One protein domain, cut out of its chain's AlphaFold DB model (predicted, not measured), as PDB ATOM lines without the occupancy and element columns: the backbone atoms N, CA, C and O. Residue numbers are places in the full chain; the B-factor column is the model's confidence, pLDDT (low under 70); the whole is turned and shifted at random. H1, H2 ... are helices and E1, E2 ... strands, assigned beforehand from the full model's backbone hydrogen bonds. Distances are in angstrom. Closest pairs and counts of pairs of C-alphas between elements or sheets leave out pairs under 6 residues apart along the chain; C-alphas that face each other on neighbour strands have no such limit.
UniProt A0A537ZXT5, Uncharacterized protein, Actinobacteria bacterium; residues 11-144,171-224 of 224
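This is residues 11 to 144 and 171 to 224 of the 224 residues of an uncharacterized protein of Actinobacteria bacterium (UniProt A0A537ZXT5). The model has two lobes: a twisted sheet, E1 E2 E3 E4 E9, with H2 over one face, and a long ribbon of two four-stranded sheets set end to end, with H1 near one end and H3 near the other. The ribbon bends where E7 runs on into E8 and E10 into E11, and the links E4 to E5 and H1 to H2 join the lobes. The printed part has 188 residues, with named elements in the order E1 E2 E3 E4 E5 E6 E7 E8 H1 H2 E9 E10 E11 E12 E13 H3, class mixed. The ribbon's sheets, E5 E8 E12 E11 and E6 E7 E13 E10, are all antiparallel. The whole is extended, with a radius of gyration of the C-alphas of 25.3 A and spans of 74 by 55 by 32 A.

In the branched sheet, E3, residues 27 to 39, has antiparallel neighbours E1, residues 11 to 18, and E2, residues 20 to 24, on one side and E4, residues 45 to 55, on the other. N 13 and O 37 are 2.8 A apart, N 22 and O 29 2.9 A, and N 34 and O 50 2.8 A, within hydrogen-bond range. E2 E3 E4 is a meander, each strand the antiparallel neighbour of the one before. E9, residues 133 to 142, is antiparallel to E1, with N 14 and O 138 2.9 A apart. H2, residues 113 to 128, is on this sheet at a height of 8.2 A, over E2 and E3; the closest C-alphas of H2 and E2, Ala 121 and Phe 21, are 5.2 A apart. In the next sheet, E8, residues 86 to 93, has neighbours E5, residues 61 to 69, and E12, residues 188 to 193, with N 67 and O 88 2.8 A apart and N 89 and O 191 2.8 A. E11, residues 181 to 185, forms a hairpin with E12, with N 183 and O 190 2.9 A apart. H1, residues 97 to 105, is on this sheet, across the strands at 67 degrees to E8 on the local plane; the C-alphas of Gly 99 and Gly 92, the closest of H1 and E8, are 3.9 A apart. In the last sheet, E6, residues 73 to 76, and E7, residues 79 to 83, form a hairpin, with N 74 and O 81 2.9 A apart. E13, residues 201 to 207, is the neighbour of E7, N 82 and O 204 being 2.8 A apart, and of E10, residues 171 to 178, N 203 and O 176 being 2.9 A apart. H3, residues 213 to 222, is on this sheet at a height of 7.3 A; the closest C-alphas of H3 and E13, Gly 215 and Ala 207, are 4.4 A apart. In H1, H2 and H3 every O i to N i+4 pair is within hydrogen-bond range.

E1 begins at C-alpha 11, (116.085, 108.929, 149.491), and H3 ends at C-alpha 222, (171.848, 125.927, 172.822). E3 is 36.0 A long, E4 29.8 A, E9 26.2 A and H2 22.4 A. E4 bends by 56 degrees at residue 51 and E5 by 54 degrees at residue 64.

The C-alphas of Gln 46 and Gln 224, the two farthest apart, are 75.1 A apart. Residues 145 to 170 are not printed, and C-alphas 144 and 171 are 65.3 A apart across the cut. Of the links that are printed whole, none is long. The mean pLDDT of the printed part is 88.9; residues 108 to 111, 144 and 223 to 224 are under 70.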
ATOM      1  N   THR A  11     114.739 108.430 149.804       89.75
ATOM      2  CA  THR A  11     116.085 108.929 149.491       89.75
ATOM      3  C   THR A  11     116.251 109.105 147.986       89.75
ATOM      4  O   THR A  11     116.334 108.120 147.254       89.75
ATOM      5  N   LEU A  12     116.437 110.339 147.522       90.75
ATOM      6  CA  LEU A  12     116.860 110.612 146.153       90.75
ATOM      7  C   LEU A  12     118.390 110.651 146.062       90.75
ATOM      8  O   LEU A  12     119.064 111.403 146.767       90.75
ATOM      9  N   LYS A  13     118.953 109.850 145.159       92.62
ATOM     10  CA  LYS A  13     120.356 109.912 144.741       92.62
ATOM     11  C   LYS A  13     120.421 110.415 143.307       92.62
ATOM     12  O   LYS A  13     119.797 109.824 142.434       92.62
ATOM     13  N   LEU A  14     121.216 111.448 143.056       92.56
ATOM     14  CA  LEU A  14     121.510 111.920 141.705       92.56
ATOM     15  C   LEU A  14     122.992 111.716 141.395       92.56
ATOM     16  O   LEU A  14     123.855 112.114 142.178       92.56
ATOM     17  N   ASP A  15     123.285 111.113 140.246       94.31
ATOM     18  CA  ASP A  15     124.635 110.917 139.718       94.31
ATOM     19  C   ASP A  15     124.710 111.510 138.310       94.31
ATOM     20  O   ASP A  15     123.989 111.095 137.405       94.31
ATOM     21  N   VAL A  16     125.568 112.512 138.124       94.19
ATOM     22  CA  VAL A  16     125.756 113.181 136.837       94.19
ATOM     23  C   VAL A  16     127.167 112.932 136.340       94.19
ATOM     24  O   VAL A  16     128.152 113.228 137.027       94.19
ATOM     25  N   ARG A  17     127.274 112.417 135.114       94.50
ATOM     26  CA  ARG A  17     128.551 112.056 134.496       94.50
ATOM     27  C   ARG A  17     128.792 112.845 133.222       94.50
ATOM     28  O   ARG A  17     127.924 112.930 132.360       94.50
ATOM     29  N   ALA A  18     130.009 113.350 133.058       94.12
ATOM     30  CA  ALA A  18     130.509 113.853 131.789       94.12
ATOM     31  C   ALA A  18     131.283 112.739 131.072       94.12
ATOM     32  O   ALA A  18     132.329 112.291 131.532       94.12
ATOM     33  N   GLN A  19     130.753 112.290 129.937       94.50
ATOM     34  CA  GLN A  19     131.383 111.300 129.058       94.50
ATOM     35  C   GLN A  19     132.185 111.954 127.931       94.50
ATOM     36  O   GLN A  19     133.069 111.327 127.362       94.50
ATOM     37  N   ARG A  20     131.841 113.194 127.560       93.88
ATOM     38  CA  ARG A  20     132.503 113.925 126.475       93.88
ATOM     39  C   ARG A  20     132.321 115.428 126.624       93.88
ATOM     40  O   ARG A  20     131.244 115.885 126.997       93.88
ATOM     41  N   PHE A  21     133.325 116.193 126.218       94.75
ATOM     42  CA  PHE A  21     133.260 117.645 126.080       94.75
ATOM     43  C   PHE A  21     133.182 118.047 124.605       94.75
ATOM     44  O   PHE A  21     133.918 117.525 123.763       94.75
ATOM     45  N   VAL A  22     132.275 118.968 124.271       94.50
ATOM     46  CA  VAL A  22     132.100 119.499 122.910       94.50
ATOM     47  C   VAL A  22     132.063 121.019 122.912       94.50
ATOM     48  O   VAL A  22     131.661 121.623 123.899       94.50
ATOM     49  N   VAL A  23     132.431 121.632 121.787       94.19
ATOM     50  CA  VAL A  23     132.357 123.087 121.604       94.19
ATOM     51  C   VAL A  23     131.133 123.458 120.767       94.19
ATOM     52  O   VAL A  23     130.865 122.835 119.734       94.19
ATOM     53  N   ARG A  24     130.393 124.481 121.203       91.94
ATOM     54  CA  ARG A  24     129.281 125.108 120.471       91.94
ATOM     55  C   ARG A  24     129.338 126.614 120.698       91.94
ATOM     56  O   ARG A  24     129.423 127.038 121.840       91.94
ATOM     57  N   HIS A  25     129.349 127.402 119.622       87.62
ATOM     58  CA  HIS A  25     129.402 128.874 119.680       87.62
ATOM     59  C   HIS A  25     130.519 129.442 120.583       87.62
ATOM     60  O   HIS A  25     130.355 130.462 121.239       87.62
ATOM     61  N   GLY A  26     131.674 128.765 120.634       86.25
ATOM     62  CA  GLY A  26     132.805 129.174 121.477       86.25
ATOM     63  C   GLY A  26     132.685 128.802 122.958       86.25
ATOM     64  O   GLY A  26     133.618 129.066 123.707       86.25
ATOM     65  N   ASP A  27     131.602 128.141 123.366       89.81
ATOM     66  CA  ASP A  27     131.414 127.594 124.707       89.81
ATOM     67  C   ASP A  27     131.683 126.085 124.735       89.81
ATOM     68  O   ASP A  27     131.424 125.361 123.766       89.81
ATOM     69  N   VAL A  28     132.186 125.594 125.868       92.25
ATOM     70  CA  VAL A  28     132.411 124.163 126.108       92.25
ATOM     71  C   VAL A  28     131.212 123.585 126.857       92.25
ATOM     72  O   VAL A  28     130.763 124.148 127.850       92.25
ATOM     73  N   TYR A  29     130.717 122.435 126.408       93.69
ATOM     74  CA  TYR A  29     129.618 121.705 127.032       93.69
ATOM     75  C   TYR A  29     130.048 120.284 127.387       93.69
ATOM     76  O   TYR A  29     130.580 119.565 126.538       93.69
ATOM     77  N   ALA A  30     129.760 119.862 128.614       94.19
ATOM     78  CA  ALA A  30     129.851 118.479 129.050       94.19
ATOM     79  C   ALA A  30     128.582 117.718 128.643       94.19
ATOM     80  O   ALA A  30     127.463 118.175 128.879       94.19
ATOM     81  N   LYS A  31     128.749 116.551 128.025       95.00
ATOM     82  CA  LYS A  31     127.670 115.641 127.638       95.00
ATOM     83  C   LYS A  31     127.784 114.346 128.420       95.00
ATOM     84  O   LYS A  31     128.861 113.751 128.464       95.00
ATOM     85  N   GLY A  32     126.664 113.859 128.931       93.88
ATOM     86  CA  GLY A  32     126.580 112.524 129.506       93.88
ATOM     87  C   GLY A  32     125.270 112.291 130.255       93.88
ATOM     88  O   GLY A  32     124.366 113.129 130.173       93.88
ATOM     89  N   PRO A  33     125.127 111.115 130.882       95.06
ATOM     90  CA  PRO A  33     123.914 110.738 131.583       95.06
ATOM     91  C   PRO A  33     123.812 111.424 132.950       95.06
ATOM     92  O   PRO A  33     124.806 111.617 133.653       95.06
ATOM     93  N   VAL A  34     122.578 111.737 133.314       94.44
ATOM     94  CA  VAL A  34     122.106 111.978 134.673       94.44
ATOM     95  C   VAL A  34     121.309 110.748 135.059       94.44
ATOM     96  O   VAL A  34     120.328 110.437 134.389       94.44
ATOM     97  N   THR A  35     121.722 110.058 136.113       95.38
ATOM     98  CA  THR A  35     120.989 108.934 136.691       95.38
ATOM     99  C   THR A  35     120.404 109.383 138.022       95.38
ATOM    100  O   THR A  35     121.145 109.715 138.948       95.38
ATOM    101  N   ALA A  36     119.078 109.407 138.112       91.94
ATOM    102  CA  ALA A  36     118.356 109.618 139.357       91.94
ATOM    103  C   ALA A  36     117.884 108.266 139.894       91.94
ATOM    104  O   ALA A  36     117.364 107.437 139.152       91.94
ATOM    105  N   THR A  37     118.093 108.028 141.181       94.00
ATOM    106  CA  THR A  37     117.652 106.828 141.887       94.00
ATOM    107  C   THR A  37     116.854 107.254 143.107       94.00
ATOM    108  O   THR A  37     117.436 107.771 144.060       94.00
ATOM    109  N   ALA A  38     115.543 107.046 143.078       90.88
ATOM    110  CA  ALA A  38     114.682 107.180 144.244       90.88
ATOM    111  C   ALA A  38     114.662 105.841 144.986       90.88
ATOM    112  O   ALA A  38     114.384 104.805 144.390       90.88
ATOM    113  N   ILE A  39     115.020 105.860 146.264       92.50
ATOM    114  CA  ILE A  39     114.967 104.707 147.159       92.50
ATOM    115  C   ILE A  39     113.811 104.963 148.109       92.50
ATOM    116  O   ILE A  39     113.883 105.883 148.927       92.50
ATOM    117  N   GLN A  40     112.754 104.188 147.942       89.62
ATOM    118  CA  GLN A  40     111.564 104.238 148.768       89.62
ATOM    119  C   GLN A  40     111.845 103.632 150.154       89.62
ATOM    120  O   GLN A  40     112.856 102.943 150.339       89.62
ATOM    121  N   PRO A  41     110.984 103.916 151.140       85.12
ATOM    122  CA  PRO A  41     111.121 103.409 152.507       85.12
ATOM    123  C   PRO A  41     111.162 101.887 152.624       85.12
ATOM    124  O   PRO A  41     111.923 101.340 153.417       85.12
ATOM    125  N   ASP A  42     110.395 101.212 151.773       88.56
ATOM    126  CA  ASP A  42     110.341  99.755 151.620       88.56
ATOM    127  C   ASP A  42     111.625  99.159 150.997       88.56
ATOM    128  O   ASP A  42     111.745  97.949 150.821       88.56
ATOM    129  N   GLY A  43     112.598 100.006 150.647       85.50
ATOM    130  CA  GLY A  43     113.838  99.626 149.982       85.50
ATOM    131  C   GLY A  43     113.731  99.541 148.456       85.50
ATOM    132  O   GLY A  43     114.763  99.360 147.793       85.50
ATOM    133  N   THR A  44     112.538  99.728 147.880       91.88
ATOM    134  CA  THR A  44     112.308  99.703 146.434       91.88
ATOM    135  C   THR A  44     113.073 100.836 145.756       91.88
ATOM    136  O   THR A  44     113.078 101.986 146.197       91.88
ATOM    137  N   LYS A  45     113.763 100.521 144.654       93.31
ATOM    138  CA  LYS A  45     114.565 101.491 143.898       93.31
ATOM    139  C   LYS A  45     113.915 101.787 142.559       93.31
ATOM    140  O   LYS A  45     113.785 100.896 141.727       93.31
ATOM    141  N   GLN A  46     113.622 103.055 142.307       91.81
ATOM    142  CA  GLN A  46     113.261 103.548 140.984       91.81
ATOM    143  C   GLN A  46     114.438 104.302 140.384       91.81
ATOM    144  O   GLN A  46     114.943 105.257 140.974       91.81
ATOM    145  N   VAL A  47     114.896 103.864 139.212       94.19
ATOM    146  CA  VAL A  47     116.040 104.455 138.515       94.19
ATOM    147  C   VAL A  47     115.571 105.047 137.194       94.19
ATOM    148  O   VAL A  47     114.988 104.348 136.374       94.19
ATOM    149  N   THR A  48     115.884 106.317 136.958       93.62
ATOM    150  CA  THR A  48     115.693 106.973 135.662       93.62
ATOM    151  C   THR A  48     117.008 107.563 135.178       93.62
ATOM    152  O   THR A  48     117.818 108.043 135.973       93.62
ATOM    153  N   THR A  49     117.264 107.487 133.873       94.81
ATOM    154  CA  THR A  49     118.485 108.021 133.262       94.81
ATOM    155  C   THR A  49     118.153 108.889 132.057       94.81
ATOM    156  O   THR A  49     117.491 108.438 131.128       94.81
ATOM    157  N   GLN A  50     118.680 110.114 132.033       94.31
ATOM    158  CA  GLN A  50     118.494 111.065 130.937       94.31
ATOM    159  C   GLN A  50     119.837 111.621 130.457       94.31
ATOM    160  O   GLN A  50     120.750 111.847 131.246       94.31
ATOM    161  N   ARG A  51     119.983 111.877 129.152       93.44
ATOM    162  CA  ARG A  51     121.181 112.540 128.610       93.44
ATOM    163  C   ARG A  51     121.020 114.052 128.671       93.44
ATOM    164  O   ARG A  51     120.082 114.596 128.097       93.44
ATOM    165  N   VAL A  52     121.988 114.731 129.280       93.62
ATOM    166  CA  VAL A  52     121.985 116.194 129.409       93.62
ATOM    167  C   VAL A  52     123.203 116.830 128.748       93.62
ATOM    168  O   VAL A  52     124.181 116.161 128.385       93.62
ATOM    169  N   ARG A  53     123.137 118.152 128.572       93.69
ATOM    170  CA  ARG A  53     124.257 118.994 128.143       93.69
ATOM    171  C   ARG A  53     124.434 120.103 129.165       93.69
ATOM    172  O   ARG A  53     123.539 120.919 129.335       93.69
ATOM    173  N   LEU A  54     125.585 120.133 129.820       91.38
ATOM    174  CA  LEU A  54     125.897 121.112 130.854       91.38
ATOM    175  C   LEU A  54     126.936 122.079 130.305       91.38
ATOM    176  O   LEU A  54     127.992 121.642 129.840       91.38
ATOM    177  N   LYS A  55     126.650 123.381 130.330       90.69
ATOM    178  CA  LYS A  55     127.638 124.394 129.950       90.69
ATOM    179  C   LYS A  55     128.754 124.413 130.995       90.69
ATOM    180  O   LYS A  55     128.488 124.457 132.192       90.69
ATOM    181  N   VAL A  56     130.004 124.373 130.545       87.25
ATOM    182  CA  VAL A  56     131.171 124.472 131.424       87.25
ATOM    183  C   VAL A  56     131.400 125.945 131.740       87.25
ATOM    184  O   VAL A  56     131.805 126.719 130.874       87.25
ATOM    185  N   GLY A  57     131.129 126.335 132.984       79.94
ATOM    186  CA  GLY A  57     131.473 127.661 133.484       79.94
ATOM    187  C   GLY A  57     132.986 127.803 133.624       79.94
ATOM    188  O   GLY A  57     133.646 126.960 134.231       79.94
ATOM    189  N   THR A  58     133.559 128.871 133.072       70.62
ATOM    190  CA  THR A  58     134.937 129.247 133.396       70.62
ATOM    191  C   THR A  58     134.926 130.099 134.652       70.62
ATOM    192  O   THR A  58     134.246 131.120 134.685       70.62
ATOM    193  N   THR A  59     135.712 129.732 135.660       76.44
ATOM    194  CA  THR A  59     135.906 130.594 136.827       76.44
ATOM    195  C   THR A  59     136.620 131.880 136.408       76.44
ATOM    196  O   THR A  59     137.529 131.851 135.565       76.44
ATOM    197  N   HIS A  60     136.274 133.003 137.041       82.69
ATOM    198  CA  HIS A  60     137.072 134.233 136.954       82.69
ATOM    199  C   HIS A  60     138.476 134.029 137.526       82.69
ATOM    200  O   HIS A  60     139.407 134.721 137.130       82.69
ATOM    201  N   ARG A  61     138.660 132.983 138.342       87.12
ATOM    202  CA  ARG A  61     139.968 132.573 138.834       87.12
ATOM    203  C   ARG A  61     140.822 131.858 137.774       87.12
ATOM    204  O   ARG A  61     140.307 131.074 136.970       87.12
ATOM    205  N   CYS A  62     142.123 132.112 137.774       88.31
ATOM    206  CA  CYS A  62     143.175 131.368 137.082       88.31
ATOM    207  C   CYS A  62     143.944 130.530 138.084       88.31
ATOM    208  O   CYS A  62     144.130 130.956 139.218       88.31
ATOM    209  N   ARG A  63     144.456 129.382 137.647       89.62
ATOM    210  CA  ARG A  63     145.542 128.707 138.360       89.62
ATOM    211  C   ARG A  63     146.855 129.272 137.826       89.62
ATOM    212  O   ARG A  63     147.015 129.291 136.610       89.62
ATOM    213  N   ILE A  64     147.714 129.755 138.719       90.56
ATOM    214  CA  ILE A  64     149.026 130.315 138.377       90.56
ATOM    215  C   ILE A  64     150.100 129.294 138.743       90.56
ATOM    216  O   ILE A  64     150.783 128.791 137.860       90.56
ATOM    217  N   LEU A  65     150.172 128.916 140.021       91.75
ATOM    218  CA  LEU A  65     151.105 127.916 140.532       91.75
ATOM    219  C   LEU A  65     150.366 126.956 141.461       91.75
ATOM    220  O   LEU A  65     149.521 127.370 142.254       91.75
ATOM    221  N   ASN A  66     150.679 125.671 141.350       92.50
ATOM    222  CA  ASN A  66     150.307 124.678 142.343       92.50
ATOM    223  C   ASN A  66     151.538 123.824 142.615       92.50
ATOM    224  O   ASN A  66     151.948 123.050 141.751       92.50
ATOM    225  N   LEU A  67     152.124 124.022 143.783       93.19
ATOM    226  CA  LEU A  67     153.340 123.378 144.229       93.19
ATOM    227  C   LEU A  67     152.989 122.486 145.419       93.19
ATOM    228  O   LEU A  67     152.361 122.940 146.371       93.19
ATOM    229  N   HIS A  68     153.374 121.221 145.320       95.31
ATOM    230  CA  HIS A  68     153.189 120.218 146.359       95.31
ATOM    231  C   HIS A  68     154.545 119.571 146.601       95.31
ATOM    232  O   HIS A  68     155.060 118.886 145.713       95.31
ATOM    233  N   LEU A  69     155.119 119.788 147.776       93.25
ATOM    234  CA  LEU A  69     156.308 119.077 148.221       93.25
ATOM    235  C   LEU A  69     155.869 118.073 149.275       93.25
ATOM    236  O   LEU A  69     155.203 118.437 150.240       93.25
ATOM    237  N   ALA A  70     156.247 116.817 149.053       93.44
ATOM    238  CA  ALA A  70     156.161 115.801 150.089       93.44
ATOM    239  C   ALA A  70     157.076 116.186 151.271       93.44
ATOM    240  O   ALA A  70     158.001 116.982 151.072       93.44
ATOM    241  N   PRO A  71     156.864 115.594 152.460       93.75
ATOM    242  CA  PRO A  71     157.734 115.787 153.612       93.75
ATOM    243  C   PRO A  71     159.208 115.629 153.237       93.75
ATOM    244  O   PRO A  71     159.609 114.620 152.648       93.75
ATOM    245  N   LEU A  72     160.016 116.636 153.560       90.69
ATOM    246  CA  LEU A  72     161.455 116.621 153.309       90.69
ATOM    247  C   LEU A  72     162.221 116.252 154.575       90.69
ATOM    248  O   LEU A  72     161.885 116.709 155.668       90.69
ATOM    249  N   TYR A  73     163.294 115.485 154.391       93.38
ATOM    250  CA  TYR A  73     164.309 115.229 155.406       93.38
ATOM    251  C   TYR A  73     165.693 115.555 154.848       93.38
ATOM    252  O   TYR A  73     166.103 114.986 153.835       93.38
ATOM    253  N   LEU A  74     166.414 116.457 155.512       91.50
ATOM    254  CA  LEU A  74     167.791 116.818 155.188       91.50
ATOM    255  C   LEU A  74     168.668 116.576 156.416       91.50
ATOM    256  O   LEU A  74     168.277 116.933 157.522       91.50
ATOM    257  N   ASN A  75     169.857 116.005 156.220       89.31
ATOM    258  CA  ASN A  75     170.894 115.926 157.247       89.31
ATOM    259  C   ASN A  75     172.138 116.663 156.742       89.31
ATOM    260  O   ASN A  75     172.735 116.272 155.738       89.31
ATOM    261  N   LEU A  76     172.502 117.739 157.431       90.31
ATOM    262  CA  LEU A  76     173.598 118.637 157.104       90.31
ATOM    263  C   LEU A  76     174.615 118.617 158.249       90.31
ATOM    264  O   LEU A  76     174.579 119.458 159.144       90.31
ATOM    265  N   LEU A  77     175.523 117.633 158.224       89.25
ATOM    266  CA  LEU A  77     176.591 117.464 159.223       89.25
ATOM    267  C   LEU A  77     176.064 117.438 160.670       89.25
ATOM    268  O   LEU A  77     176.627 118.081 161.559       89.25
ATOM    269  N   GLY A  78     174.959 116.727 160.892       82.38
ATOM    270  CA  GLY A  78     174.315 116.606 162.195       82.38
ATOM    271  C   GLY A  78     173.165 117.586 162.405       82.38
ATOM    272  O   GLY A  78     172.375 117.369 163.313       82.38
ATOM    273  N   LEU A  79     172.997 118.606 161.554       88.19
ATOM    274  CA  LEU A  79     171.776 119.412 161.520       88.19
ATOM    275  C   LEU A  79     170.702 118.696 160.696       88.19
ATOM    276  O   LEU A  79     170.814 118.562 159.478       88.19
ATOM    277  N   GLN A  80     169.652 118.237 161.356       89.44
ATOM    278  CA  GLN A  80     168.524 117.545 160.760       89.44
ATOM    279  C   GLN A  80     167.368 118.522 160.541       89.44
ATOM    280  O   GLN A  80     166.877 119.126 161.486       89.44
ATOM    281  N   VAL A  81     166.897 118.648 159.303       91.00
ATOM    282  CA  VAL A  81     165.703 119.432 158.956       91.00
ATOM    283  C   VAL A  81     164.616 118.474 158.502       91.00
ATOM    284  O   VAL A  81     164.816 117.694 157.570       91.00
ATOM    285  N   ARG A  82     163.461 118.533 159.158       92.75
ATOM    286  CA  ARG A  82     162.256 117.757 158.865       92.75
ATOM    287  C   ARG A  82     161.129 118.728 158.562       92.75
ATOM    288  O   ARG A  82     160.969 119.725 159.253       92.75
ATOM    289  N   THR A  83     160.348 118.439 157.532       92.38
ATOM    290  CA  THR A  83     159.177 119.254 157.180       92.38
ATOM    291  C   THR A  83     157.948 118.377 157.017       92.38
ATOM    292  O   THR A  83     158.078 117.220 156.608       92.38
ATOM    293  N   SER A  84     156.767 118.912 157.323       93.31
ATOM    294  CA  SER A  84     155.498 118.326 156.879       93.31
ATOM    295  C   SER A  84     155.267 118.589 155.380       93.31
ATOM    296  O   SER A  84     156.111 119.184 154.704       93.31
ATOM    297  N   ASP A  85     154.147 118.119 154.819       94.94
ATOM    298  CA  ASP A  85     153.768 118.455 153.442       94.94
ATOM    299  C   ASP A  85     153.702 119.975 153.243       94.94
ATOM    300  O   ASP A  85     153.039 120.680 154.000       94.94
ATOM    301  N   ILE A  86     154.329 120.483 152.180       94.50
ATOM    302  CA  ILE A  86     154.301 121.911 151.848       94.50
ATOM    303  C   ILE A  86     153.453 122.108 150.601       94.50
ATOM    304  O   ILE A  86     153.858 121.772 149.483       94.50
ATOM    305  N   ASN A  87     152.275 122.698 150.785       96.31
ATOM    306  CA  ASN A  87     151.356 123.005 149.701       96.31
ATOM    307  C   ASN A  87     151.262 124.513 149.477       96.31
ATOM    308  O   ASN A  87     150.671 125.230 150.279       96.31
ATOM    309  N   LEU A  88     151.776 124.988 148.339       95.44
ATOM    310  CA  LEU A  88     151.644 126.376 147.897       95.44
ATOM    311  C   LEU A  88     150.752 126.445 146.660       95.44
ATOM    312  O   LEU A  88     151.074 125.927 145.586       95.44
ATOM    313  N   LYS A  89     149.634 127.151 146.786       95.12
ATOM    314  CA  LYS A  89     148.674 127.337 145.705       95.12
ATOM    315  C   LYS A  89     148.449 128.817 145.448       95.12
ATOM    316  O   LYS A  89     147.920 129.537 146.283       95.12
ATOM    317  N   ILE A  90     148.756 129.234 144.226       94.81
ATOM    318  CA  ILE A  90     148.567 130.603 143.759       94.81
ATOM    319  C   ILE A  90     147.479 130.621 142.687       94.81
ATOM    320  O   ILE A  90     147.563 129.945 141.651       94.81
ATOM    321  N   THR A  91     146.440 131.414 142.927       94.75
ATOM    322  CA  THR A  91     145.350 131.652 141.979       94.75
ATOM    323  C   THR A  91     145.149 133.141 141.740       94.75
ATOM    324  O   THR A  91     145.424 133.945 142.614       94.75
ATOM    325  N   GLY A  92     144.703 133.527 140.548       94.44
ATOM    326  CA  GLY A  92     144.481 134.938 140.199       94.44
ATOM    327  C   GLY A  92     143.016 135.205 139.891       94.44
ATOM    328  O   GLY A  92     142.437 134.439 139.136       94.44
ATOM    329  N   ASP A  93     142.408 136.256 140.426       94.19
ATOM    330  CA  ASP A  93     141.088 136.751 140.038       94.19
ATOM    331  C   ASP A  93     141.214 137.738 138.872       94.19
ATOM    332  O   ASP A  93     141.846 138.787 138.990       94.19
ATOM    333  N   ARG A  94     140.589 137.419 137.735       90.12
ATOM    334  CA  ARG A  94     140.632 138.257 136.528       90.12
ATOM    335  C   ARG A  94     139.949 139.615 136.666       90.12
ATOM    336  O   ARG A  94     140.140 140.437 135.778       90.12
ATOM    337  N   HIS A  95     139.177 139.842 137.721       92.62
ATOM    338  CA  HIS A  95     138.473 141.108 137.941       92.62
ATOM    339  C   HIS A  95     139.235 142.099 138.816       92.62
ATOM    340  O   HIS A  95     138.772 143.217 139.015       92.62
ATOM    341  N   ARG A  96     140.391 141.708 139.354       94.12
ATOM    342  CA  ARG A  96     141.230 142.573 140.188       94.12
ATOM    343  C   ARG A  96     142.610 142.738 139.566       94.12
ATOM    344  O   ARG A  96     143.034 141.912 138.760       94.12
ATOM    345  N   LEU A  97     143.302 143.815 139.930       95.00
ATOM    346  CA  LEU A  97     144.506 144.277 139.234       95.00
ATOM    347  C   LEU A  97     145.597 143.201 139.164       95.00
ATOM    348  O   LEU A  97     145.910 142.718 138.074       95.00
ATOM    349  N   LEU A  98     146.132 142.770 140.308       94.88
ATOM    350  CA  LEU A  98     147.241 141.816 140.332       94.88
ATOM    351  C   LEU A  98     146.798 140.430 139.849       94.88
ATOM    352  O   LEU A  98     147.512 139.769 139.094       94.88
ATOM    353  N   GLY A  99     145.578 140.021 140.204       93.56
ATOM    354  CA  GLY A  99     144.989 138.781 139.713       93.56
ATOM    355  C   GLY A  99     144.905 138.731 138.182       93.56
ATOM    356  O   GLY A  99     145.341 137.749 137.581       93.56
ATOM    357  N   SER A 100     144.424 139.796 137.534       92.00
ATOM    358  CA  SER A 100     144.311 139.900 136.074       92.00
ATOM    359  C   SER A 100     145.669 139.897 135.368       92.00
ATOM    360  O   SER A 100     145.822 139.202 134.358       92.00
ATOM    361  N   LEU A 101     146.673 140.574 135.936       92.75
ATOM    362  CA  LEU A 101     148.039 140.602 135.416       92.75
ATOM    363  C   LEU A 101     148.645 139.195 135.386       92.75
ATOM    364  O   LEU A 101     149.011 138.693 134.321       92.75
ATOM    365  N   PHE A 102     148.678 138.508 136.530       92.38
ATOM    366  CA  PHE A 102     149.230 137.153 136.607       92.38
ATOM    367  C   PHE A 102     148.389 136.133 135.832       92.38
ATOM    368  O   PHE A 102     148.912 135.167 135.273       92.38
ATOM    369  N   CYS A 103     147.080 136.352 135.732       90.31
ATOM    370  CA  CYS A 103     146.210 135.587 134.849       90.31
ATOM    371  C   CYS A 103     146.574 135.729 133.368       90.31
ATOM    372  O   CYS A 103     146.431 134.760 132.624       90.31
ATOM    373  N   SER A 104     146.996 136.919 132.939       87.94
ATOM    374  CA  SER A 104     147.445 137.177 131.571       87.94
ATOM    375  C   SER A 104     148.798 136.513 131.318       87.94
ATOM    376  O   SER A 104     148.931 135.713 130.389       87.94
ATOM    377  N   LEU A 105     149.759 136.735 132.223       87.94
ATOM    378  CA  LEU A 105     151.105 136.157 132.151       87.94
ATOM    379  C   LEU A 105     151.074 134.623 132.141       87.94
ATOM    380  O   LEU A 105     151.682 133.996 131.279       87.94
ATOM    381  N   SER A 106     150.289 134.009 133.030       84.19
ATOM    382  CA  SER A 106     150.177 132.543 133.112       84.19
ATOM    383  C   SER A 106     149.516 131.900 131.889       84.19
ATOM    384  O   SER A 106     149.636 130.692 131.690       84.19
ATOM    385  N   ARG A 107     148.798 132.670 131.060       72.94
ATOM    386  CA  ARG A 107     148.132 132.150 129.857       72.94
ATOM    387  C   ARG A 107     148.991 132.205 128.614       72.94
ATOM    388  O   ARG A 107     148.635 131.490 127.681       72.94
ATOM    389  N   GLY A 108     150.050 133.020 128.587       62.81
ATOM    390  CA  GLY A 108     151.097 133.085 127.554       62.81
ATOM    391  C   GLY A 108     150.663 133.225 126.085       62.81
ATOM    392  O   GLY A 108     151.511 133.368 125.216       62.81
ATOM    393  N   ILE A 109     149.371 133.149 125.754       56.91
ATOM    394  CA  ILE A 109     148.874 133.026 124.388       56.91
ATOM    395  C   ILE A 109     147.510 133.708 124.302       56.91
ATOM    396  O   ILE A 109     146.511 133.246 124.865       56.91
ATOM    397  N   ASN A 110     147.461 134.794 123.534       55.59
ATOM    398  CA  ASN A 110     146.221 135.425 123.107       55.59
ATOM    399  C   ASN A 110     145.521 134.507 122.085       55.59
ATOM    400  O   ASN A 110     145.756 134.567 120.879       55.59
ATOM    401  N   LEU A 111     144.719 133.564 122.580       63.50
ATOM    402  CA  LEU A 111     143.917 132.672 121.747       63.50
ATOM    403  C   LEU A 111     142.508 133.234 121.597       63.50
ATOM    404  O   LEU A 111     141.846 133.553 122.584       63.50
ATOM    405  N   SER A 112     141.998 133.237 120.364       79.69
ATOM    406  CA  SER A 112     140.580 133.508 120.126       79.69
ATOM    407  C   SER A 112     139.702 132.554 120.948       79.69
ATOM    408  O   SER A 112     140.037 131.376 121.124       79.69
ATOM    409  N   ARG A 113     138.553 133.045 121.438       80.69
ATOM    410  CA  ARG A 113     137.623 132.291 122.308       80.69
ATOM    411  C   ARG A 113     137.321 130.890 121.762       80.69
ATOM    412  O   ARG A 113     137.331 129.915 122.507       80.69
ATOM    413  N   LEU A 114     137.142 130.768 120.445       84.62
ATOM    414  CA  LEU A 114     136.892 129.493 119.773       84.62
ATOM    415  C   LEU A 114     138.101 128.541 119.805       84.62
ATOM    416  O   LEU A 114     137.928 127.343 120.037       84.62
ATOM    417  N   ARG A 115     139.323 129.048 119.583       86.38
ATOM    418  CA  ARG A 115     140.554 128.242 119.665       86.38
ATOM    419  C   ARG A 115     140.791 127.759 121.091       86.38
ATOM    420  O   ARG A 115     141.104 126.584 121.282       86.38
ATOM    421  N   LEU A 116     140.579 128.631 122.077       84.25
ATOM    422  CA  LEU A 116     140.682 128.272 123.487       84.25
ATOM    423  C   LEU A 116     139.667 127.181 123.849       84.25
ATOM    424  O   LEU A 116     140.062 126.135 124.352       84.25
ATOM    425  N   ALA A 117     138.391 127.363 123.500       86.81
ATOM    426  CA  ALA A 117     137.344 126.380 123.773       86.81
ATOM    427  C   ALA A 117     137.644 125.008 123.148       86.81
ATOM    428  O   ALA A 117     137.446 123.978 123.796       86.81
ATOM    429  N   ARG A 118     138.174 124.973 121.916       90.81
ATOM    430  CA  ARG A 118     138.597 123.724 121.252       90.81
ATOM    431  C   ARG A 118     139.736 123.037 121.998       90.81
ATOM    432  O   ARG A 118     139.637 121.840 122.256       90.81
ATOM    433  N   ARG A 119     140.777 123.779 122.393       88.50
ATOM    434  CA  ARG A 119     141.893 123.229 123.181       88.50
ATOM    435  C   ARG A 119     141.430 122.732 124.548       88.50
ATOM    436  O   ARG A 119     141.812 121.638 124.952       88.50
ATOM    437  N   THR A 120     140.562 123.479 125.229       87.31
ATOM    438  CA  THR A 120     139.980 123.066 126.511       87.31
ATOM    439  C   THR A 120     139.173 121.781 126.361       87.31
ATOM    440  O   THR A 120     139.415 120.831 127.098       87.31
ATOM    441  N   ALA A 121     138.264 121.702 125.385       91.44
ATOM    442  CA  ALA A 121     137.497 120.485 125.136       91.44
ATOM    443  C   ALA A 121     138.409 119.295 124.795       91.44
ATOM    444  O   ALA A 121     138.178 118.193 125.283       91.44
ATOM    445  N   HIS A 122     139.463 119.513 124.001       92.94
ATOM    446  CA  HIS A 122     140.443 118.480 123.675       92.94
ATOM    447  C   HIS A 122     141.189 117.979 124.920       92.94
ATOM    448  O   HIS A 122     141.191 116.781 125.176       92.94
ATOM    449  N   SER A 123     141.737 118.879 125.740       89.56
ATOM    450  CA  SER A 123     142.435 118.522 126.983       89.56
ATOM    451  C   SER A 123     141.522 117.796 127.979       89.56
ATOM    452  O   SER A 123     141.919 116.792 128.567       89.56
ATOM    453  N   LEU A 124     140.274 118.251 128.135       90.75
ATOM    454  CA  LEU A 124     139.297 117.576 128.990       90.75
ATOM    455  C   LEU A 124     138.958 116.175 128.468       90.75
ATOM    456  O   LEU A 124     138.878 115.240 129.256       90.75
ATOM    457  N   ASN A 125     138.814 116.005 127.151       93.31
ATOM    458  CA  ASN A 125     138.603 114.688 126.550       93.31
ATOM    459  C   ASN A 125     139.832 113.774 126.692       93.31
ATOM    460  O   ASN A 125     139.652 112.585 126.934       93.31
ATOM    461  N   GLN A 126     141.059 114.304 126.616       92.75
ATOM    462  CA  GLN A 126     142.268 113.517 126.893       92.75
ATOM    463  C   GLN A 126     142.300 113.022 128.342       92.75
ATOM    464  O   GLN A 126     142.591 111.855 128.582       92.75
ATOM    465  N   ARG A 127     141.942 113.879 129.307       88.75
ATOM    466  CA  ARG A 127     141.872 113.506 130.730       88.75
ATOM    467  C   ARG A 127     140.787 112.481 131.035       88.75
ATOM    468  O   ARG A 127     140.921 111.756 132.013       88.75
ATOM    469  N   LEU A 128     139.720 112.429 130.234       90.50
ATOM    470  CA  LEU A 128     138.677 111.429 130.425       90.50
ATOM    471  C   LEU A 128     139.220 110.013 130.214       90.50
ATOM    472  O   LEU A 128     138.765 109.136 130.926       90.50
ATOM    473  N   GLN A 129     140.177 109.761 129.309       84.69
ATOM    474  CA  GLN A 129     140.727 108.410 129.047       84.69
ATOM    475  C   GLN A 129     139.643 107.299 129.031       84.69
ATOM    476  O   GLN A 129     139.804 106.240 129.633       84.69
ATOM    477  N   ASN A 130     138.482 107.570 128.416       80.56
ATOM    478  CA  ASN A 130     137.275 106.717 128.415       80.56
ATOM    479  C   ASN A 130     136.610 106.436 129.781       80.56
ATOM    480  O   ASN A 130     135.610 105.723 129.853       80.56
ATOM    481  N   ARG A 131     137.088 107.042 130.866       91.69
ATOM    482  CA  ARG A 131     136.464 107.049 132.189       91.69
ATOM    483  C   ARG A 131     135.567 108.285 132.342       91.69
ATOM    484  O   ARG A 131     136.044 109.413 132.219       91.69
ATOM    485  N   PRO A 132     134.264 108.117 132.620       88.50
ATOM    486  CA  PRO A 132     133.368 109.253 132.799       88.50
ATOM    487  C   PRO A 132     133.745 110.066 134.043       88.50
ATOM    488  O   PRO A 132     133.894 109.518 135.136       88.50
ATOM    489  N   LEU A 133     133.829 111.388 133.894       91.19
ATOM    490  CA  LEU A 133     134.058 112.301 135.011       91.19
ATOM    491  C   LEU A 133     132.753 112.487 135.791       91.19
ATOM    492  O   LEU A 133     131.738 112.893 135.222       91.19
ATOM    493  N   LYS A 134     132.774 112.220 137.097       91.88
ATOM    494  CA  LYS A 134     131.651 112.525 137.993       91.88
ATOM    495  C   LYS A 134     131.626 114.032 138.230       91.88
ATOM    496  O   LYS A 134     132.564 114.564 138.817       91.88
ATOM    497  N   VAL A 135     130.599 114.714 137.728       89.88
ATOM    498  CA  VAL A 135     130.510 116.183 137.814       89.88
ATOM    499  C   VAL A 135     129.645 116.643 138.976       89.88
ATOM    500  O   VAL A 135     129.960 117.646 139.603       89.88
ATOM    501  N   VAL A 136     128.582 115.903 139.291       90.00
ATOM    502  CA  VAL A 136     127.704 116.173 140.430       90.00
ATOM    503  C   VAL A 136     127.264 114.841 141.013       90.00
ATOM    504  O   VAL A 136     126.883 113.929 140.278       90.00
ATOM    505  N   ARG A 137     127.301 114.740 142.340       92.31
ATOM    506  CA  ARG A 137     126.675 113.652 143.080       92.31
ATOM    507  C   ARG A 137     126.034 114.233 144.323       92.31
ATOM    508  O   ARG A 137     126.731 114.848 145.122       92.31
ATOM    509  N   PHE A 138     124.740 114.015 144.496       91.50
ATOM    510  CA  PHE A 138     124.081 114.349 145.750       91.50
ATOM    511  C   PHE A 138     123.155 113.229 146.189       91.50
ATOM    512  O   PHE A 138     122.693 112.405 145.394       91.50
ATOM    513  N   ARG A 139     122.918 113.203 147.493       91.31
ATOM    514  CA  ARG A 139     121.963 112.328 148.148       91.31
ATOM    515  C   ARG A 139     121.152 113.207 149.082       91.31
ATOM    516  O   ARG A 139     121.743 113.860 149.934       91.31
ATOM    517  N   ALA A 140     119.843 113.222 148.906       87.50
ATOM    518  CA  ALA A 140     118.939 113.989 149.746       87.50
ATOM    519  C   ALA A 140     117.755 113.104 150.154       87.50
ATOM    520  O   ALA A 140     117.204 112.413 149.291       87.50
ATOM    521  N   PRO A 141     117.370 113.080 151.438       85.81
ATOM    522  CA  PRO A 141     116.057 112.588 151.814       85.81
ATOM    523  C   PRO A 141     114.999 113.568 151.293       85.81
ATOM    524  O   PRO A 141     115.130 114.782 151.436       85.81
ATOM    525  N   ILE A 142     113.969 113.032 150.657       84.75
ATOM    526  CA  ILE A 142     112.762 113.747 150.274       84.75
ATOM    527  C   ILE A 142     111.680 113.237 151.209       84.75
ATOM    528  O   ILE A 142     111.276 112.075 151.143       84.75
ATOM    529  N   TYR A 143     111.256 114.109 152.111       78.56
ATOM    530  CA  TYR A 143     110.118 113.855 152.973       78.56
ATOM    531  C   TYR A 143     108.856 114.273 152.217       78.56
ATOM    532  O   TYR A 143     108.865 115.341 151.590       78.56
ATOM    533  N   PRO A 144     107.767 113.490 152.265       59.78
ATOM    534  CA  PRO A 144     106.458 114.067 151.996       59.78
ATOM    535  C   PRO A 144     106.288 115.259 152.953       59.78
ATOM    536  O   PRO A 144     106.583 115.142 154.141       59.78
ATOM    537  N   CYS A 171     169.263 117.710 170.063       79.94
ATOM    538  CA  CYS A 171     168.885 119.027 170.571       79.94
ATOM    539  C   CYS A 171     167.865 119.661 169.626       79.94
ATOM    540  O   CYS A 171     168.103 119.744 168.420       79.94
ATOM    541  N   GLU A 172     166.734 120.115 170.150       82.44
ATOM    542  CA  GLU A 172     165.781 120.895 169.364       82.44
ATOM    543  C   GLU A 172     166.359 122.291 169.109       82.44
ATOM    544  O   GLU A 172     166.730 122.994 170.044       82.44
ATOM    545  N   VAL A 173     166.496 122.662 167.834       84.62
ATOM    546  CA  VAL A 173     167.063 123.956 167.425       84.62
ATOM    547  C   VAL A 173     165.945 124.947 167.135       84.62
ATOM    548  O   VAL A 173     165.984 126.085 167.596       84.62
ATOM    549  N   LEU A 174     164.965 124.527 166.332       85.81
ATOM    550  CA  LEU A 174     163.843 125.360 165.919       85.81
ATOM    551  C   LEU A 174     162.652 124.479 165.549       85.81
ATOM    552  O   LEU A 174     162.763 123.656 164.641       85.81
ATOM    553  N   ASP A 175     161.513 124.727 166.183       88.00
ATOM    554  CA  ASP A 175     160.206 124.317 165.679       88.00
ATOM    555  C   ASP A 175     159.487 125.543 165.111       88.00
ATOM    556  O   ASP A 175     159.215 126.523 165.812       88.00
ATOM    557  N   LEU A 176     159.240 125.521 163.803       89.94
ATOM    558  CA  LEU A 176     158.592 126.604 163.085       89.94
ATOM    559  C   LEU A 176     157.276 126.117 162.485       89.94
ATOM    560  O   LEU A 176     157.238 125.394 161.487       89.94
ATOM    561  N   LEU A 177     156.188 126.613 163.067       90.19
ATOM    562  CA  LEU A 177     154.827 126.396 162.598       90.19
ATOM    563  C   LEU A 177     154.385 127.585 161.740       90.19
ATOM    564  O   LEU A 177     154.085 128.668 162.247       90.19
ATOM    565  N   LEU A 178     154.306 127.390 160.427       88.25
ATOM    566  CA  LEU A 178     153.685 128.349 159.521       88.25
ATOM    567  C   LEU A 178     152.217 127.966 159.365       88.25
ATOM    568  O   LEU A 178     151.892 127.027 158.640       88.25
ATOM    569  N   GLY A 179     151.337 128.703 160.049       79.88
ATOM    570  CA  GLY A 179     149.886 128.522 159.968       79.88
ATOM    571  C   GLY A 179     149.360 128.459 158.528       79.88
ATOM    572  O   GLY A 179     150.027 128.940 157.605       79.88
ATOM    573  N   PRO A 180     148.149 127.912 158.311       86.31
ATOM    574  CA  PRO A 180     147.523 127.990 157.002       86.31
ATOM    575  C   PRO A 180     147.347 129.467 156.631       86.31
ATOM    576  O   PRO A 180     146.587 130.211 157.251       86.31
ATOM    577  N   LEU A 181     148.101 129.909 155.631       94.00
ATOM    578  CA  LEU A 181     148.163 131.296 155.203       94.00
ATOM    579  C   LEU A 181     147.252 131.480 153.998       94.00
ATOM    580  O   LEU A 181     147.384 130.774 152.999       94.00
ATOM    581  N   HIS A 182     146.367 132.470 154.079       95.50
ATOM    582  CA  HIS A 182     145.546 132.924 152.966       95.50
ATOM    583  C   HIS A 182     145.741 134.426 152.768       95.50
ATOM    584  O   HIS A 182     145.357 135.222 153.623       95.50
ATOM    585  N   LEU A 183     146.321 134.818 151.637       95.31
ATOM    586  CA  LEU A 183     146.507 136.221 151.262       95.31
ATOM    587  C   LEU A 183     145.714 136.530 149.996       95.31
ATOM    588  O   LEU A 183     145.801 135.782 149.026       95.31
ATOM    589  N   ASP A 184     144.997 137.654 149.978       96.12
ATOM    590  CA  ASP A 184     144.365 138.222 148.780       96.12
ATOM    591  C   ASP A 184     145.031 139.561 148.446       96.12
ATOM    592  O   ASP A 184     144.707 140.609 149.002       96.12
ATOM    593  N   LEU A 185     145.994 139.512 147.528       96.19
ATOM    594  CA  LEU A 185     146.768 140.666 147.088       96.19
ATOM    595  C   LEU A 185     146.168 141.200 145.792       96.19
ATOM    596  O   LEU A 185     146.613 140.845 144.702       96.19
ATOM    597  N   LEU A 186     145.113 142.012 145.891       95.75
ATOM    598  CA  LEU A 186     144.413 142.575 144.725       95.75
ATOM    599  C   LEU A 186     144.023 141.485 143.708       95.75
ATOM    600  O   LEU A 186     144.220 141.620 142.495       95.75
ATOM    601  N   GLY A 187     143.485 140.376 144.215       93.62
ATOM    602  CA  GLY A 187     143.080 139.210 143.441       93.62
ATOM    603  C   GLY A 187     144.194 138.235 143.099       93.62
ATOM    604  O   GLY A 187     143.889 137.216 142.491       93.62
ATOM    605  N   LEU A 188     145.452 138.476 143.471       96.50
ATOM    606  CA  LEU A 188     146.434 137.399 143.548       96.50
ATOM    607  C   LEU A 188     146.269 136.697 144.895       96.50
ATOM    608  O   LEU A 188     146.645 137.220 145.938       96.50
ATOM    609  N   ILE A 189     145.661 135.522 144.852       96.12
ATOM    610  CA  ILE A 189     145.303 134.734 146.022       96.12
ATOM    611  C   ILE A 189     146.379 133.678 146.249       96.12
ATOM    612  O   ILE A 189     146.588 132.823 145.380       96.12
ATOM    613  N   VAL A 190     147.023 133.721 147.410       95.88
ATOM    614  CA  VAL A 190     148.083 132.797 147.820       95.88
ATOM    615  C   VAL A 190     147.590 131.991 149.017       95.88
ATOM    616  O   VAL A 190     147.315 132.564 150.066       95.88
ATOM    617  N   ASP A 191     147.481 130.673 148.843       96.25
ATOM    618  CA  ASP A 191     147.254 129.715 149.925       96.25
ATOM    619  C   ASP A 191     148.574 128.969 150.212       96.25
ATOM    620  O   ASP A 191     149.113 128.348 149.291       96.25
ATOM    621  N   LEU A 192     149.059 128.969 151.456       95.75
ATOM    622  CA  LEU A 192     150.123 128.072 151.938       95.75
ATOM    623  C   LEU A 192     149.563 127.225 153.083       95.75
ATOM    624  O   LEU A 192     148.978 127.780 154.007       95.75
ATOM    625  N   TYR A 193     149.695 125.904 153.009       96.00
ATOM    626  CA  TYR A 193     149.157 124.993 154.023       96.00
ATOM    627  C   TYR A 193     149.918 123.662 154.070       96.00
ATOM    628  O   TYR A 193     150.653 123.326 153.138       96.00
ATOM    629  N   GLY A 194     149.720 122.935 155.168       94.06
ATOM    630  CA  GLY A 194     150.318 121.639 155.472       94.06
ATOM    631  C   GLY A 194     149.661 120.453 154.749       94.06
ATOM    632  O   GLY A 194     149.216 120.591 153.602       94.06
ATOM    633  N   PRO A 195     149.529 119.288 155.415       92.69
ATOM    634  CA  PRO A 195     148.838 118.108 154.881       92.69
ATOM    635  C   PRO A 195     147.388 118.380 154.448       92.69
ATOM    636  O   PRO A 195     146.943 117.931 153.386       92.69
ATOM    637  N   THR A 196     146.644 119.162 155.231       93.12
ATOM    638  CA  THR A 196     145.318 119.667 154.862       93.12
ATOM    639  C   THR A 196     145.276 121.194 154.861       93.12
ATOM    640  O   THR A 196     146.180 121.871 155.336       93.12
ATOM    641  N   ARG A 197     144.196 121.774 154.317       92.62
ATOM    642  CA  ARG A 197     144.017 123.241 154.235       92.62
ATOM    643  C   ARG A 197     143.904 123.941 155.587       92.62
ATOM    644  O   ARG A 197     143.976 125.165 155.615       92.62
ATOM    645  N   SER A 198     143.665 123.182 156.647       92.81
ATOM    646  CA  SER A 198     143.578 123.696 158.010       92.81
ATOM    647  C   SER A 198     144.864 123.457 158.797       92.81
ATOM    648  O   SER A 198     144.991 123.998 159.891       92.81
ATOM    649  N   ASP A 199     145.801 122.673 158.254       92.25
ATOM    650  CA  ASP A 199     147.040 122.329 158.941       92.25
ATOM    651  C   ASP A 199     148.142 123.337 158.594       92.25
ATOM    652  O   ASP A 199     148.218 123.807 157.448       92.25
ATOM    653  N   PRO A 200     149.015 123.667 159.557       93.62
ATOM    654  CA  PRO A 200     150.209 124.448 159.293       93.62
ATOM    655  C   PRO A 200     151.233 123.642 158.485       93.62
ATOM    656  O   PRO A 200     151.249 122.410 158.491       93.62
ATOM    657  N   VAL A 201     152.134 124.357 157.819       93.31
ATOM    658  CA  VAL A 201     153.424 123.789 157.429       93.31
ATOM    659  C   VAL A 201     154.309 123.781 158.668       93.31
ATOM    660  O   VAL A 201     154.511 124.819 159.293       93.31
ATOM    661  N   GLU A 202     154.835 122.616 159.009       93.38
ATOM    662  CA  GLU A 202     155.679 122.408 160.181       93.38
ATOM    663  C   GLU A 202     157.112 122.193 159.699       93.38
ATOM    664  O   GLU A 202     157.349 121.395 158.787       93.38
ATOM    665  N   VAL A 203     158.062 122.922 160.281       92.06
ATOM    666  CA  VAL A 203     159.494 122.796 160.005       92.06
ATOM    667  C   VAL A 203     160.200 122.561 161.330       92.06
ATOM    668  O   VAL A 203     160.374 123.484 162.117       92.06
ATOM    669  N   LEU A 204     160.636 121.324 161.540       90.31
ATOM    670  CA  LEU A 204     161.384 120.911 162.716       90.31
ATOM    671  C   LEU A 204     162.864 120.797 162.364       90.31
ATOM    672  O   LEU A 204     163.260 120.001 161.509       90.31
ATOM    673  N   ILE A 205     163.689 121.571 163.054       89.56
ATOM    674  CA  ILE A 205     165.139 121.537 162.948       89.56
ATOM    675  C   ILE A 205     165.702 121.011 164.265       89.56
ATOM    676  O   ILE A 205     165.513 121.614 165.320       89.56
ATOM    677  N   THR A 206     166.425 119.898 164.197       87.69
ATOM    678  CA  THR A 206     167.133 119.312 165.336       87.69
ATOM    679  C   THR A 206     168.617 119.168 165.027       87.69
ATOM    680  O   THR A 206     169.022 119.056 163.875       87.69
ATOM    681  N   ALA A 207     169.454 119.182 166.054       85.62
ATOM    682  CA  ALA A 207     170.886 118.953 165.960       85.62
ATOM    683  C   ALA A 207     171.237 117.636 166.661       85.62
ATOM    684  O   ALA A 207     170.805 117.381 167.781       85.62
ATOM    685  N   ASP A 208     172.010 116.782 166.002       85.31
ATOM    686  CA  ASP A 208     172.566 115.564 166.581       85.31
ATOM    687  C   ASP A 208     173.973 115.866 167.125       85.31
ATOM    688  O   ASP A 208     174.876 116.136 166.326       85.31
ATOM    689  N   PRO A 209     174.202 115.797 168.448       82.56
ATOM    690  CA  PRO A 209     175.493 116.124 169.049       82.56
ATOM    691  C   PRO A 209     176.626 115.202 168.579       82.56
ATOM    692  O   PRO A 209     177.790 115.592 168.644       82.56
ATOM    693  N   ASN A 210     176.299 114.010 168.068       85.25
ATOM    694  CA  ASN A 210     177.255 113.051 167.513       85.25
ATOM    695  C   ASN A 210     177.222 113.004 165.973       85.25
ATOM    696  O   ASN A 210     177.991 112.267 165.358       85.25
ATOM    697  N   GLY A 211     176.339 113.780 165.333       78.25
ATOM    698  CA  GLY A 211     176.028 113.683 163.904       78.25
ATOM    699  C   GLY A 211     176.954 114.466 162.967       78.25
ATOM    700  O   GLY A 211     176.747 114.445 161.753       78.25
ATOM    701  N   GLY A 212     177.955 115.170 163.500       84.00
ATOM    702  CA  GLY A 212     178.926 115.951 162.730       84.00
ATOM    703  C   GLY A 212     179.174 117.344 163.307       84.00
ATOM    704  O   GLY A 212     178.716 117.672 164.399       84.00
ATOM    705  N   LEU A 213     179.924 118.163 162.559       86.94
ATOM    706  CA  LEU A 213     180.396 119.476 163.013       86.94
ATOM    707  C   LEU A 213     179.253 120.444 163.356       86.94
ATOM    708  O   LEU A 213     179.317 121.129 164.367       86.94
ATOM    709  N   LEU A 214     178.211 120.517 162.524       83.12
ATOM    710  CA  LEU A 214     177.083 121.424 162.765       83.12
ATOM    711  C   LEU A 214     176.231 120.952 163.942       83.12
ATOM    712  O   LEU A 214     175.806 121.771 164.752       83.12
ATOM    713  N   GLY A 215     176.006 119.643 164.046       81.31
ATOM    714  CA  GLY A 215     175.229 119.062 165.133       81.31
ATOM    715  C   GLY A 215     175.870 119.282 166.506       81.31
ATOM    716  O   GLY A 215     175.199 119.740 167.429       81.31
ATOM    717  N   SER A 216     177.181 119.050 166.629       84.38
ATOM    718  CA  SER A 216     177.908 119.269 167.884       84.38
ATOM    719  C   SER A 216     177.985 120.748 168.271       84.38
ATOM    720  O   SER A 216     177.729 121.081 169.428       84.38
ATOM    721  N   LEU A 217     178.263 121.641 167.313       85.50
ATOM    722  CA  LEU A 217     178.330 123.086 167.558       85.50
ATOM    723  C   LEU A 217     176.983 123.652 168.011       85.50
ATOM    724  O   LEU A 217     176.923 124.343 169.023       85.50
ATOM    725  N   LEU A 218     175.899 123.341 167.294       85.31
ATOM    726  CA  LEU A 218     174.580 123.883 167.623       85.31
ATOM    727  C   LEU A 218     174.092 123.372 168.981       85.31
ATOM    728  O   LEU A 218     173.639 124.168 169.800       85.31
ATOM    729  N   CYS A 219     174.275 122.081 169.270       83.00
ATOM    730  CA  CYS A 219     173.965 121.530 170.589       83.00
ATOM    731  C   CYS A 219     174.753 122.208 171.721       83.00
ATOM    732  O   CYS A 219     174.181 122.490 172.769       83.00
ATOM    733  N   GLN A 220     176.042 122.507 171.521       83.19
ATOM    734  CA  GLN A 220     176.839 123.231 172.518       83.19
ATOM    735  C   GLN A 220     176.339 124.663 172.730       83.19
ATOM    736  O   GLN A 220     176.299 125.119 173.867       83.19
ATOM    737  N   THR A 221     175.946 125.362 171.661       80.00
ATOM    738  CA  THR A 221     175.469 126.751 171.761       80.00
ATOM    739  C   THR A 221     174.090 126.890 172.400       80.00
ATOM    740  O   THR A 221     173.831 127.907 173.022       80.00
ATOM    741  N   ILE A 222     173.210 125.894 172.253       76.50
ATOM    742  CA  ILE A 222     171.848 125.927 172.822       76.50
ATOM    743  C   ILE A 222     171.849 125.465 174.291       76.50
ATOM    744  O   ILE A 222     170.935 125.780 175.042       76.50
ATOM    745  N   ALA A 223     172.874 124.717 174.713       63.66
ATOM    746  CA  ALA A 223     173.044 124.267 176.095       63.66
ATOM    747  C   ALA A 223     173.658 125.330 177.037       63.66
ATOM    748  O   ALA A 223     173.937 125.008 178.194       63.66
ATOM    749  N   GLN A 224     173.896 126.554 176.548       52.56
ATOM    750  CA  GLN A 224     174.353 127.716 177.325       52.56
ATOM    751  C   GLN A 224     173.189 128.657 177.632       52.56
ATOM    752  O   GLN A 224     173.171 129.186 178.765       52.56
TER     753      GLN A 224